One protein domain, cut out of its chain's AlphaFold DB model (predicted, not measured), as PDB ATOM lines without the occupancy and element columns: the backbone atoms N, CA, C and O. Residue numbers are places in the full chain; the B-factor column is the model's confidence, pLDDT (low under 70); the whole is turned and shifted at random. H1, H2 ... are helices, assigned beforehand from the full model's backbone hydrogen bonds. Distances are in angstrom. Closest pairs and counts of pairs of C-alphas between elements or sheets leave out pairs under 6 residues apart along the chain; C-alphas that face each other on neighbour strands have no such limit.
ATOM      1  N   ILE A   5       1.776  -7.504 -31.574       93.50
ATOM      2  CA  ILE A   5       1.446  -6.156 -31.099       93.50
ATOM      3  C   ILE A   5      -0.036  -6.073 -30.743       93.50
ATOM      4  O   ILE A   5      -0.380  -5.660 -29.637       93.50
ATOM      5  N   THR A   6      -0.922  -6.503 -31.643       92.19
ATOM      6  CA  THR A   6      -2.372  -6.441 -31.413       92.19
ATOM      7  C   THR A   6      -2.814  -7.421 -30.330       92.19
ATOM      8  O   THR A   6      -3.606  -7.054 -29.460       92.19
ATOM      9  N   GLU A   7      -2.238  -8.624 -30.305       93.50
ATOM     10  CA  GLU A   7      -2.463  -9.589 -29.226       93.50
ATOM     11  C   GLU A   7      -1.978  -9.069 -27.870       93.50
ATOM     12  O   GLU A   7      -2.665  -9.224 -26.859       93.50
ATOM     13  N   GLY A   8      -0.798  -8.443 -27.843       94.31
ATOM     14  CA  GLY A   8      -0.247  -7.830 -26.639       94.31
ATOM     15  C   GLY A   8      -1.177  -6.757 -26.082       94.31
ATOM     16  O   GLY A   8      -1.434  -6.738 -24.879       94.31
ATOM     17  N   ILE A   9      -1.739  -5.909 -26.951       95.25
ATOM     18  CA  ILE A   9      -2.686  -4.851 -26.565       95.25
ATOM     19  C   ILE A   9      -3.961  -5.444 -25.961       95.25
ATOM     20  O   ILE A   9      -4.399  -4.978 -24.908       95.25
ATOM     21  N   ALA A  10      -4.534  -6.479 -26.582       95.44
ATOM     22  CA  ALA A  10      -5.728  -7.144 -26.063       95.44
ATOM     23  C   ALA A  10      -5.479  -7.740 -24.666       95.44
ATOM     24  O   ALA A  10      -6.214  -7.444 -23.725       95.44
ATOM     25  N   LYS A  11      -4.376  -8.481 -24.500       95.56
ATOM     26  CA  LYS A  11      -3.983  -9.068 -23.208       95.56
ATOM     27  C   LYS A  11      -3.711  -8.005 -22.143       95.56
ATOM     28  O   LYS A  11      -4.100  -8.172 -20.989       95.56
ATOM     29  N   ALA A  12      -3.052  -6.905 -22.508       95.81
ATOM     30  CA  ALA A  12      -2.777  -5.806 -21.587       95.81
ATOM     31  C   ALA A  12      -4.068  -5.121 -21.121       95.81
ATOM     32  O   ALA A  12      -4.192  -4.797 -19.938       95.81
ATOM     33  N   LYS A  13      -5.038  -4.939 -22.025       96.94
ATOM     34  CA  LYS A  13      -6.356  -4.399 -21.690       96.94
ATOM     35  C   LYS A  13      -7.068  -5.286 -20.668       96.94
ATOM     36  O   LYS A  13      -7.411  -4.797 -19.594       96.94
ATOM     37  N   GLU A  14      -7.199  -6.581 -20.953       96.62
ATOM     38  CA  GLU A  14      -7.836  -7.548 -20.049       96.62
ATOM     39  C   GLU A  14      -7.148  -7.591 -18.675       96.62
ATOM     40  O   GLU A  14      -7.807  -7.567 -17.635       96.62
ATOM     41  N   ALA A  15      -5.812  -7.590 -18.648       95.44
ATOM     42  CA  ALA A  15      -5.048  -7.633 -17.406       95.44
ATOM     43  C   ALA A  15      -5.226  -6.374 -16.543       95.44
ATOM     44  O   ALA A  15      -5.241  -6.467 -15.312       95.44
ATOM     45  N   ILE A  16      -5.333  -5.196 -17.165       94.75
ATOM     46  CA  ILE A  16      -5.587  -3.938 -16.454       94.75
ATOM     47  C   ILE A  16      -7.021  -3.917 -15.923       94.75
ATOM     48  O   ILE A  16      -7.221  -3.626 -14.744       94.75
ATOM     49  N   GLU A  17      -8.005  -4.277 -16.749       95.62
ATOM     50  CA  GLU A  17      -9.415  -4.340 -16.348       95.62
ATOM     51  C   GLU A  17      -9.623  -5.316 -15.182       95.62
ATOM     52  O   GLU A  17     -10.260  -4.959 -14.190       95.62
ATOM     53  N   ALA A  18      -9.003  -6.498 -15.236       97.06
ATOM     54  CA  ALA A  18      -9.051  -7.479 -14.155       97.06
ATOM     55  C   ALA A  18      -8.433  -6.943 -12.853       97.06
ATOM     56  O   ALA A  18      -9.021  -7.101 -11.783       97.06
ATOM     57  N   ARG A  19      -7.275  -6.270 -12.922       96.00
ATOM     58  CA  ARG A  19      -6.632  -5.676 -11.736       96.00
ATOM     59  C   ARG A  19      -7.467  -4.566 -11.107       96.00
ATOM     60  O   ARG A  19      -7.493  -4.462  -9.883       96.00
ATOM     61  N   VAL A  20      -8.142  -3.754 -11.920       96.44
ATOM     62  CA  VAL A  20      -9.071  -2.725 -11.432       96.44
ATOM     63  C   VAL A  20     -10.295  -3.378 -10.784       96.44
ATOM     64  O   VAL A  20     -10.665  -2.999  -9.677       96.44
ATOM     65  N   ALA A  21     -10.889  -4.393 -11.418       96.25
ATOM     66  CA  ALA A  21     -12.058  -5.098 -10.888       96.25
ATOM     67  C   ALA A  21     -11.772  -5.831  -9.563       96.25
ATOM     68  O   ALA A  21     -12.631  -5.885  -8.689       96.25
ATOM     69  N   GLN A  22     -10.557  -6.358  -9.395       96.50
ATOM     70  CA  GLN A  22     -10.101  -7.011  -8.162       96.50
ATOM     71  C   GLN A  22      -9.674  -6.019  -7.064       96.50
ATOM     72  O   GLN A  22      -9.269  -6.447  -5.986       96.50
ATOM     73  N   GLY A  23      -9.711  -4.707  -7.325       95.12
ATOM     74  CA  GLY A  23      -9.270  -3.683  -6.372       95.12
ATOM     75  C   GLY A  23      -7.754  -3.649  -6.134       95.12
ATOM     76  O   GLY A  23      -7.297  -3.011  -5.190       95.12
ATOM     77  N   LEU A  24      -6.957  -4.311  -6.984       95.94
ATOM     78  CA  LEU A  24      -5.489  -4.326  -6.895       95.94
ATOM     79  C   LEU A  24      -4.859  -3.017  -7.394       95.94
ATOM     80  O   LEU A  24      -3.712  -2.707  -7.078       95.94
ATOM     81  N   THR A  25      -5.596  -2.252  -8.198       94.94
ATOM     82  CA  THR A  25      -5.243  -0.895  -8.629       94.94
ATOM     83  C   THR A  25      -6.516  -0.077  -8.859       94.94
ATOM     84  O   THR A  25      -7.620  -0.610  -8.778       94.94
ATOM     85  N   THR A  26      -6.375   1.213  -9.156       95.94
ATOM     86  CA  THR A  26      -7.499   2.107  -9.464       95.94
ATOM     87  C   THR A  26      -7.390   2.655 -10.883       95.94
ATOM     88  O   THR A  26      -6.311   2.638 -11.482       95.94
ATOM     89  N   LYS A  27      -8.503   3.156 -11.432       94.38
ATOM     90  CA  LYS A  27      -8.511   3.774 -12.766       94.38
ATOM     91  C   LYS A  27      -7.596   4.997 -12.816       94.38
ATOM     92  O   LYS A  27      -6.835   5.145 -13.761       94.38
ATOM     93  N   GLU A  28      -7.575   5.792 -11.752       96.06
ATOM     94  CA  GLU A  28      -6.752   6.999 -11.635       96.06
ATOM     95  C   GLU A  28      -5.257   6.661 -11.672       96.06
ATOM     96  O   GLU A  28      -4.485   7.350 -12.332       96.06
ATOM     97  N   LYS A  29      -4.835   5.563 -11.025       95.88
ATOM     98  CA  LYS A  29      -3.442   5.088 -11.101       95.88
ATOM     99  C   LYS A  29      -3.068   4.621 -12.506       95.88
ATOM    100  O   LYS A  29      -1.946   4.846 -12.949       95.88
ATOM    101  N   VAL A  30      -3.998   3.977 -13.212       95.88
ATOM    102  CA  VAL A  30      -3.795   3.548 -14.605       95.88
ATOM    103  C   VAL A  30      -3.700   4.756 -15.544       95.88
ATOM    104  O   VAL A  30      -2.872   4.763 -16.453       95.88
ATOM    105  N   GLU A  31      -4.508   5.790 -15.330       95.06
ATOM    106  CA  GLU A  31      -4.430   7.040 -16.092       95.06
ATOM    107  C   GLU A  31      -3.148   7.822 -15.791       95.06
ATOM    108  O   GLU A  31      -2.521   8.337 -16.715       95.06
ATOM    109  N   ALA A  32      -2.720   7.871 -14.524       96.38
ATOM    110  CA  ALA A  32      -1.458   8.490 -14.124       96.38
ATOM    111  C   ALA A  32      -0.265   7.820 -14.819       96.38
ATOM    112  O   ALA A  32       0.512   8.508 -15.478       96.38
ATOM    113  N   LEU A  33      -0.196   6.482 -14.793       95.81
ATOM    114  CA  LEU A  33       0.797   5.722 -15.559       95.81
ATOM    115  C   LEU A  33       0.716   6.046 -17.057       95.81
ATOM    116  O   LEU A  33       1.733   6.203 -17.721       95.81
ATOM    117  N   GLY A  34      -0.496   6.169 -17.600       95.38
ATOM    118  CA  GLY A  34      -0.705   6.541 -18.995       95.38
ATOM    119  C   GLY A  34      -0.053   7.870 -19.375       95.38
ATOM    120  O   GLY A  34       0.421   7.983 -20.500       95.38
ATOM    121  N   LYS A  35      -0.011   8.846 -18.460       94.69
ATOM    122  CA  LYS A  35       0.666  10.139 -18.657       94.69
ATOM    123  C   LYS A  35       2.175  10.044 -18.451       94.69
ATOM    124  O   LYS A  35       2.924  10.670 -19.184       94.69
ATOM    125  N   GLU A  36       2.635   9.252 -17.484       95.69
ATOM    126  CA  GLU A  36       4.073   9.013 -17.263       95.69
ATOM    127  C   GLU A  36       4.750   8.334 -18.458       95.69
ATOM    128  O   GLU A  36       5.939   8.526 -18.692       95.69
ATOM    129  N   LEU A  37       3.985   7.550 -19.219       96.00
ATOM    130  CA  LEU A  37       4.445   6.903 -20.442       96.00
ATOM    131  C   LEU A  37       4.423   7.823 -21.669       96.00
ATOM    132  O   LEU A  37       4.777   7.353 -22.749       96.00
ATOM    133  N   ASP A  38       3.986   9.080 -21.550       96.12
ATOM    134  CA  ASP A  38       4.010  10.014 -22.674       96.12
ATOM    135  C   ASP A  38       5.428  10.170 -23.219       96.12
ATOM    136  O   ASP A  38       6.412  10.246 -22.483       96.12
ATOM    137  N   MET A  39       5.523  10.226 -24.543       93.38
ATOM    138  CA  MET A  39       6.791  10.370 -25.233       93.38
ATOM    139  C   MET A  39       6.987  11.803 -25.720       93.38
ATOM    140  O   MET A  39       6.031  12.487 -26.105       93.38
ATOM    141  N   ASP A  40       8.243  12.240 -25.747       95.44
ATOM    142  CA  ASP A  40       8.649  13.474 -26.410       95.44
ATOM    143  C   ASP A  40       9.044  13.229 -27.881       95.44
ATOM    144  O   ASP A  40       9.020  12.103 -28.392       95.44
ATOM    145  N   MET A  41       9.403  14.303 -28.590       94.25
ATOM    146  CA  MET A  41       9.802  14.217 -29.998       94.25
ATOM    147  C   MET A  41      11.096  13.416 -30.205       94.25
ATOM    148  O   MET A  41      11.250  12.748 -31.227       94.25
ATOM    149  N   THR A  42      12.019  13.449 -29.244       94.38
ATOM    150  CA  THR A  42      13.287  12.712 -29.318       94.38
ATOM    151  C   THR A  42      13.027  11.212 -29.245       94.38
ATOM    152  O   THR A  42      13.483  10.459 -30.106       94.38
ATOM    153  N   MET A  43      12.228  10.784 -28.265       93.75
ATOM    154  CA  MET A  43      11.789   9.399 -28.105       93.75
ATOM    155  C   MET A  43      10.971   8.929 -29.307       93.75
ATOM    156  O   MET A  43      11.128   7.793 -29.748       93.75
ATOM    157  N   TYR A  44      10.117   9.794 -29.864       94.62
ATOM    158  CA  TYR A  44       9.336   9.486 -31.063       94.62
ATOM    159  C   TYR A  44      10.240   9.160 -32.254       94.62
ATOM    160  O   TYR A  44      10.092   8.106 -32.878       94.62
ATOM    161  N   CYS A  45      11.205  10.035 -32.541       94.00
ATOM    162  CA  CYS A  45      12.162   9.830 -33.624       94.00
ATOM    163  C   CYS A  45      12.993   8.560 -33.403       94.00
ATOM    164  O   CYS A  45      13.164   7.766 -34.331       94.00
ATOM    165  N   ASP A  46      13.475   8.337 -32.178       94.75
ATOM    166  CA  ASP A  46      14.264   7.149 -31.844       94.75
ATOM    167  C   ASP A  46      13.448   5.859 -32.017       94.75
ATOM    168  O   ASP A  46      13.910   4.908 -32.652       94.75
ATOM    169  N   PHE A  47      12.194   5.829 -31.555       94.56
ATOM    170  CA  PHE A  47      11.329   4.663 -31.724       94.56
ATOM    171  C   PHE A  47      11.034   4.387 -33.208       94.56
ATOM    172  O   PHE A  47      11.152   3.243 -33.656       94.56
ATOM    173  N   GLN A  48      10.741   5.411 -34.013       93.31
ATOM    174  CA  GLN A  48      10.514   5.237 -35.454       93.31
ATOM    175  C   GLN A  48      11.752   4.687 -36.180       93.31
ATOM    176  O   GLN A  48      11.631   3.785 -37.022       93.31
ATOM    177  N   ASN A  49      12.946   5.159 -35.815       93.38
ATOM    178  CA  ASN A  49      14.206   4.657 -36.361       93.38
ATOM    179  C   ASN A  49      14.437   3.193 -35.973       93.38
ATOM    180  O   ASN A  49      14.658   2.345 -36.842       93.38
ATOM    181  N   ARG A  50      14.306   2.861 -34.684       92.75
ATOM    182  CA  ARG A  50      14.461   1.486 -34.182       92.75
ATOM    183  C   ARG A  50      13.475   0.523 -34.816       92.75
ATOM    184  O   ARG A  50      13.873  -0.562 -35.213       92.75
ATOM    185  N   LYS A  51      12.209   0.919 -34.944       93.94
ATOM    186  CA  LYS A  51      11.167   0.133 -35.614       93.94
ATOM    187  C   LYS A  51      11.564  -0.198 -37.052       93.94
ATOM    188  O   LYS A  51      11.376  -1.327 -37.495       93.94
ATOM    189  N   SER A  52      12.112   0.775 -37.777       92.25
ATOM    190  CA  SER A  52      12.537   0.602 -39.171       92.25
ATOM    191  C   SER A  52      13.744  -0.334 -39.292       92.25
ATOM    192  O   SER A  52      13.755  -1.225 -40.143       92.25
ATOM    193  N   ILE A  53      14.719  -0.202 -38.386       92.50
ATOM    194  CA  ILE A  53      15.867  -1.115 -38.293       92.50
ATOM    195  C   ILE A  53      15.395  -2.530 -37.932       92.50
ATOM    196  O   ILE A  53      15.770  -3.483 -38.605       92.50
ATOM    197  N   ALA A  54      14.525  -2.665 -36.930       92.50
ATOM    198  CA  ALA A  54      14.012  -3.945 -36.446       92.50
ATOM    199  C   ALA A  54      13.134  -4.681 -37.476       92.50
ATOM    200  O   ALA A  54      13.036  -5.904 -37.464       92.50
ATOM    201  N   ALA A  55      12.475  -3.946 -38.373       92.88
ATOM    202  CA  ALA A  55      11.778  -4.541 -39.510       92.88
ATOM    203  C   ALA A  55      12.764  -5.061 -40.571       92.88
ATOM    204  O   ALA A  55      12.510  -6.076 -41.213       92.88
ATOM    205  N   THR A  56      13.892  -4.369 -40.745       90.50
ATOM    206  CA  THR A  56      14.933  -4.728 -41.719       90.50
ATOM    207  C   THR A  56      15.782  -5.906 -41.240       90.50
ATOM    208  O   THR A  56      16.136  -6.769 -42.036       90.50
ATOM    209  N   ASP A  57      16.096  -5.967 -39.943       89.81
ATOM    210  CA  ASP A  57      16.891  -7.043 -39.335       89.81
ATOM    211  C   ASP A  57      16.076  -8.311 -39.000       89.81
ATOM    212  O   ASP A  57      16.641  -9.311 -38.552       89.81
ATOM    213  N   GLY A  58      14.758  -8.281 -39.230       88.69
ATOM    214  CA  GLY A  58      13.839  -9.402 -39.033       88.69
ATOM    215  C   GLY A  58      13.333  -9.603 -37.600       88.69
ATOM    216  O   GLY A  58      12.604 -10.567 -37.356       88.69
ATOM    217  N   LYS A  59      13.661  -8.727 -36.638       90.75
ATOM    218  CA  LYS A  59      13.102  -8.786 -35.268       90.75
ATOM    219  C   LYS A  59      11.605  -8.480 -35.216       90.75
ATOM    220  O   LYS A  59      10.883  -9.034 -34.377       90.75
ATOM    221  N   LEU A  60      11.150  -7.588 -36.090       92.56
ATOM    222  CA  LEU A  60       9.745  -7.300 -36.344       92.56
ATOM    223  C   LEU A  60       9.374  -7.805 -37.732       92.56
ATOM    224  O   LEU A  60      10.082  -7.569 -38.709       92.56
ATOM    225  N   THR A  61       8.215  -8.442 -37.833       93.75
ATOM    226  CA  THR A  61       7.595  -8.664 -39.141       93.75
ATOM    227  C   THR A  61       7.108  -7.332 -39.721       93.75
ATOM    228  O   THR A  61       6.869  -6.364 -38.990       93.75
ATOM    229  N   LEU A  62       6.916  -7.270 -41.043       91.69
ATOM    230  CA  LEU A  62       6.392  -6.067 -41.700       91.69
ATOM    231  C   LEU A  62       5.028  -5.648 -41.127       91.69
ATOM    232  O   LEU A  62       4.797  -4.463 -40.898       91.69
ATOM    233  N   GLU A  63       4.155  -6.616 -40.850       93.56
ATOM    234  CA  GLU A  63       2.820  -6.383 -40.288       93.56
ATOM    235  C   GLU A  63       2.889  -5.763 -38.880       93.56
ATOM    236  O   GLU A  63       2.169  -4.810 -38.565       93.56
ATOM    237  N   GLU A  64       3.814  -6.238 -38.043       93.94
ATOM    238  CA  GLU A  64       4.060  -5.674 -36.712       93.94
ATOM    239  C   GLU A  64       4.628  -4.256 -36.803       93.94
ATOM    240  O   GLU A  64       4.161  -3.350 -36.113       93.94
ATOM    241  N   ALA A  65       5.592  -4.033 -37.698       93.31
ATOM    242  CA  ALA A  65       6.187  -2.718 -37.915       93.31
ATOM    243  C   ALA A  65       5.186  -1.699 -38.487       93.31
ATOM    244  O   ALA A  65       5.278  -0.507 -38.174       93.31
ATOM    245  N   GLN A  66       4.236  -2.144 -39.314       93.12
ATOM    246  CA  GLN A  66       3.120  -1.324 -39.792       93.12
ATOM    247  C   GLN A  66       2.138  -1.019 -38.661       93.12
ATOM    248  O   GLN A  66       1.751   0.132 -38.491       93.12
ATOM    249  N   SER A  67       1.810  -2.009 -37.832       94.94
ATOM    250  CA  SER A  67       0.913  -1.820 -36.686       94.94
ATOM    251  C   SER A  67       1.470  -0.808 -35.688       94.94
ATOM    252  O   SER A  67       0.763   0.104 -35.268       94.94
ATOM    253  N   ILE A  68       2.761  -0.913 -35.359       94.19
ATOM    254  CA  ILE A  68       3.454   0.060 -34.506       94.19
ATOM    255  C   ILE A  68       3.413   1.453 -35.147       94.19
ATOM    256  O   ILE A  68       3.103   2.422 -34.463       94.19
ATOM    257  N   TYR A  69       3.678   1.563 -36.454       93.25
ATOM    258  CA  TYR A  69       3.644   2.847 -37.161       93.25
ATOM    259  C   TYR A  69       2.260   3.501 -37.112       93.25
ATOM    260  O   TYR A  69       2.153   4.683 -36.796       93.25
ATOM    261  N   SER A  70       1.196   2.738 -37.373       93.50
ATOM    262  CA  SER A  70      -0.180   3.235 -37.316       93.50
ATOM    263  C   SER A  70      -0.585   3.706 -35.919       93.50
ATOM    264  O   SER A  70      -1.356   4.654 -35.807       93.50
ATOM    265  N   LEU A  71      -0.067   3.069 -34.864       93.94
ATOM    266  CA  LEU A  71      -0.365   3.436 -33.478       93.94
ATOM    267  C   LEU A  71       0.449   4.646 -33.001       93.94
ATOM    268  O   LEU A  71      -0.105   5.543 -32.375       93.94
ATOM    269  N   ILE A  72       1.751   4.685 -33.294       92.06
ATOM    270  CA  ILE A  72       2.623   5.815 -32.940       92.06
ATOM    271  C   ILE A  72       2.235   7.069 -33.736       92.06
ATOM    272  O   ILE A  72       2.314   8.181 -33.218       92.06
ATOM    273  N   GLY A  73       1.796   6.894 -34.982       91.75
ATOM    274  CA  GLY A  73       1.380   7.973 -35.865       91.75
ATOM    275  C   GLY A  73       2.530   8.867 -36.325       91.75
ATOM    276  O   GLY A  73       3.706   8.492 -36.326       91.75
ATOM    277  N   ASN A  74       2.173  10.083 -36.734       90.19
ATOM    278  CA  ASN A  74       3.106  11.050 -37.326       90.19
ATOM    279  C   ASN A  74       3.689  12.039 -36.303       90.19
ATOM    280  O   ASN A  74       4.576  12.816 -36.640       90.19
ATOM    281  N   THR A  75       3.161  12.057 -35.075       91.50
ATOM    282  CA  THR A  75       3.593  12.971 -34.010       91.50
ATOM    283  C   THR A  75       3.507  12.277 -32.648       91.50
ATOM    284  O   THR A  75       2.655  11.397 -32.488       91.50
ATOM    285  N   PRO A  76       4.285  12.714 -31.639       93.94
ATOM    286  CA  PRO A  76       4.165  12.209 -30.268       93.94
ATOM    287  C   PRO A  76       2.736  12.304 -29.714       93.94
ATOM    288  O   PRO A  76       2.297  11.433 -28.973       93.94
ATOM    289  N   CYS A  77       1.967  13.321 -30.124       93.88
ATOM    290  CA  CYS A  77       0.583  13.519 -29.693       93.88
ATOM    291  C   CYS A  77      -0.323  12.328 -30.030       93.88
ATOM    292  O   CYS A  77      -1.216  12.002 -29.249       93.88
ATOM    293  N   THR A  78      -0.096  11.664 -31.170       95.00
ATOM    294  CA  THR A  78      -0.877  10.482 -31.549       95.00
ATOM    295  C   THR A  78      -0.650   9.362 -30.538       95.00
ATOM    296  O   THR A  78      -1.619   8.864 -29.969       95.00
ATOM    297  N   PHE A  79       0.610   9.056 -30.218       95.31
ATOM    298  CA  PHE A  79       0.960   8.098 -29.172       95.31
ATOM    299  C   PHE A  79       0.423   8.511 -27.789       95.31
ATOM    300  O   PHE A  79      -0.197   7.703 -27.097       95.31
ATOM    301  N   ASN A  80       0.590   9.778 -27.399       96.12
ATOM    302  CA  ASN A  80       0.186  10.291 -26.083       96.12
ATOM    303  C   ASN A  80      -1.343  10.283 -25.886       96.12
ATOM    304  O   ASN A  80      -1.828  10.246 -24.757       96.12
ATOM    305  N   SER A  81      -2.121  10.241 -26.971       95.69
ATOM    306  CA  SER A  81      -3.582  10.092 -26.914       95.69
ATOM    307  C   SER A  81      -4.071   8.644 -26.761       95.69
ATOM    308  O   SER A  81      -5.262   8.415 -26.550       95.69
ATOM    309  N   LEU A  82      -3.178   7.653 -26.871       95.25
ATOM    310  CA  LEU A  82      -3.554   6.242 -26.804       95.25
ATOM    311  C   LEU A  82      -3.984   5.827 -25.384       95.25
ATOM    312  O   LEU A  82      -3.487   6.363 -24.392       95.25
ATOM    313  N   PRO A  83      -4.832   4.793 -25.251       95.75
ATOM    314  CA  PRO A  83      -5.110   4.188 -23.955       95.75
ATOM    315  C   PRO A  83      -3.843   3.624 -23.291       95.75
ATOM    316  O   PRO A  83      -2.963   3.088 -23.974       95.75
ATOM    317  N   THR A  84      -3.784   3.645 -21.953       96.25
ATOM    318  CA  THR A  84      -2.620   3.172 -21.176       96.25
ATOM    319  C   THR A  84      -2.184   1.758 -21.558       96.25
ATOM    320  O   THR A  84      -0.992   1.514 -21.718       96.25
ATOM    321  N   HIS A  85      -3.122   0.824 -21.768       95.38
ATOM    322  CA  HIS A  85      -2.786  -0.552 -22.160       95.38
ATOM    323  C   HIS A  85      -1.974  -0.611 -23.463       95.38
ATOM    324  O   HIS A  85      -1.059  -1.421 -23.592       95.38
ATOM    325  N   THR A  86      -2.271   0.272 -24.419       95.88
ATOM    326  CA  THR A  86      -1.571   0.335 -25.702       95.88
ATOM    327  C   THR A  86      -0.193   0.953 -25.525       95.88
ATOM    328  O   THR A  86       0.787   0.404 -26.029       95.88
ATOM    329  N   LYS A  87      -0.096   2.043 -24.750       96.56
ATOM    330  CA  LYS A  87       1.190   2.670 -24.418       96.56
ATOM    331  C   LYS A  87       2.137   1.692 -23.731       96.56
ATOM    332  O   LYS A  87       3.304   1.631 -24.103       96.56
ATOM    333  N   VAL A  88       1.643   0.887 -22.788       95.75
ATOM    334  CA  VAL A  88       2.440  -0.131 -22.083       95.75
ATOM    335  C   VAL A  88       3.061  -1.120 -23.067       95.75
ATOM    336  O   VAL A  88       4.269  -1.339 -23.025       95.75
ATOM    337  N   VAL A  89       2.267  -1.681 -23.980       96.19
ATOM    338  CA  VAL A  89       2.760  -2.670 -24.953       96.19
ATOM    339  C   VAL A  89       3.780  -2.049 -25.897       96.19
ATOM    340  O   VAL A  89       4.845  -2.619 -26.118       96.19
ATOM    341  N   LEU A  90       3.502  -0.856 -26.420       94.94
ATOM    342  CA  LEU A  90       4.436  -0.161 -27.302       94.94
ATOM    343  C   LEU A  90       5.728   0.242 -26.578       94.94
ATOM    344  O   LEU A  90       6.801   0.131 -27.163       94.94
ATOM    345  N   THR A  91       5.652   0.630 -25.305       94.00
ATOM    346  CA  THR A  91       6.830   0.940 -24.479       94.00
ATOM    347  C   THR A  91       7.663  -0.312 -24.209       94.00
ATOM    348  O   THR A  91       8.887  -0.267 -24.277       94.00
ATOM    349  N   GLN A  92       7.021  -1.457 -23.957       93.06
ATOM    350  CA  GLN A  92       7.715  -2.742 -23.827       93.06
ATOM    351  C   GLN A  92       8.420  -3.117 -25.128       93.06
ATOM    352  O   GLN A  92       9.592  -3.484 -25.103       93.06
ATOM    353  N   VAL A  93       7.741  -2.970 -26.268       92.94
ATOM    354  CA  VAL A  93       8.351  -3.195 -27.583       92.94
ATOM    355  C   VAL A  93       9.547  -2.268 -27.760       92.94
ATOM    356  O   VAL A  93      10.643  -2.756 -28.014       92.94
ATOM    357  N   TYR A  94       9.384  -0.966 -27.536       92.06
ATOM    358  CA  TYR A  94      10.471   0.008 -27.605       92.06
ATOM    359  C   TYR A  94      11.681  -0.404 -26.752       92.06
ATOM    360  O   TYR A  94      12.799  -0.440 -27.263       92.06
ATOM    361  N   ALA A  95      11.454  -0.825 -25.504       90.44
ATOM    362  CA  ALA A  95      12.504  -1.315 -24.615       90.44
ATOM    363  C   ALA A  95      13.200  -2.579 -25.149       90.44
ATOM    364  O   ALA A  95      14.418  -2.697 -25.052       90.44
ATOM    365  N   THR A  96      12.464  -3.513 -25.764       88.75
ATOM    366  CA  THR A  96      13.066  -4.716 -26.379       88.75
ATOM    367  C   THR A  96      13.882  -4.419 -27.638       88.75
ATOM    368  O   THR A  96      14.729  -5.227 -28.018       88.75
ATOM    369  N   LEU A  97      13.650  -3.269 -28.279       87.00
ATOM    370  CA  LEU A  97      14.428  -2.798 -29.425       87.00
ATOM    371  C   LEU A  97      15.684  -2.008 -29.009       87.00
ATOM    372  O   LEU A  97      16.451  -1.575 -29.876       87.00
ATOM    373  N   LEU A  98      15.912  -1.796 -27.708       71.81
ATOM    374  CA  LEU A  98      17.168  -1.234 -27.223       71.81
ATOM    375  C   LEU A  98      18.304  -2.243 -27.466       71.81
ATOM    376  O   LEU A  98      18.131  -3.438 -27.204       71.81
TER     377      LEU A  98
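What this domain is: This is residues 5 to 98 of the 101 residues of an uncharacterized protein of Acinetobacter sp. (UniProt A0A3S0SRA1). One helix, H6, lies in the middle of an elongated all-helix domain, and the other helices are set round it: H1 and H2 make a V at one end that holds the first half of H6, while the hairpin of H3 and H4 stands at the other end. The short H5 lies at the end of H4, and the first residues of H1 reach across to H4. The printed part has 94 residues with six named helices, H1 to H6 in that order along the chain, and no named strand. It is compact, with a radius of gyration of the C-alphas of 13.7 A, and spans 43 by 25 by 20 A.

Where its parts are: H1, residues 5 to 21, is the longest helix; it begins at C-alpha 5 (1.446, -6.156, -31.099) and is 24.3 A long from first to last C-alpha. H2, residues 27 to 36, is 14.4 A long. H3, residues 41 to 56, is 22.9 A long and begins at C-alpha 41 (9.802, 14.217, -29.998). H4 is residues 62 to 72, 15.2 A, and H5 is residues 76 to 80, 6.1 A. H6, residues 84 to 96, is 18.3 A long and ends at C-alpha 96 (13.066, -4.716, -26.379).

How they stand to each other: H4 is the hub, touching H1, H3 and H5. H3 and H4 form a helical hairpin at a shallow tilt of 9 degrees, opposite ways, their closest C-alphas those of Ala 55 and Leu 62, 6.0 A apart. H4 and H5 touch only at the corner, with the C-alphas of Ile 72 and Phe 79 closest, 4.7 A apart. H1 touches H4 with residues 5 to 6 alone, where the closest C-alphas are those of Ile 5 and Glu 64, 6.2 A apart. H6 touches H1 with residues 85 to 90 alone, at a steep tilt of 51 degrees, opposite ways; the C-alphas of Lys 13 and His 85 are closest, 5.3 A apart. H6 touches H2 with residues 84 to 88 alone, at a steep tilt of 40 degrees, the same way; the C-alphas of Gly 34 and Thr 84 are closest, 4.4 A apart. H3 and H6 are close but not clearly touching, with the C-alphas of Phe 47 and Tyr 94 closest, 6.3 A apart. H1 and H3 are apart, as are H2 and H4. In each of the six helices every O i to N i+4 pair is within hydrogen-bond range.

The domain as a whole: The two C-alphas farthest apart are those of Gly 23 and Thr 56, 42.9 A. The printed part has no cut, and the five links between its helices are tight. Mean pLDDT of the printed part is 93.9, and no printed residue is under 70.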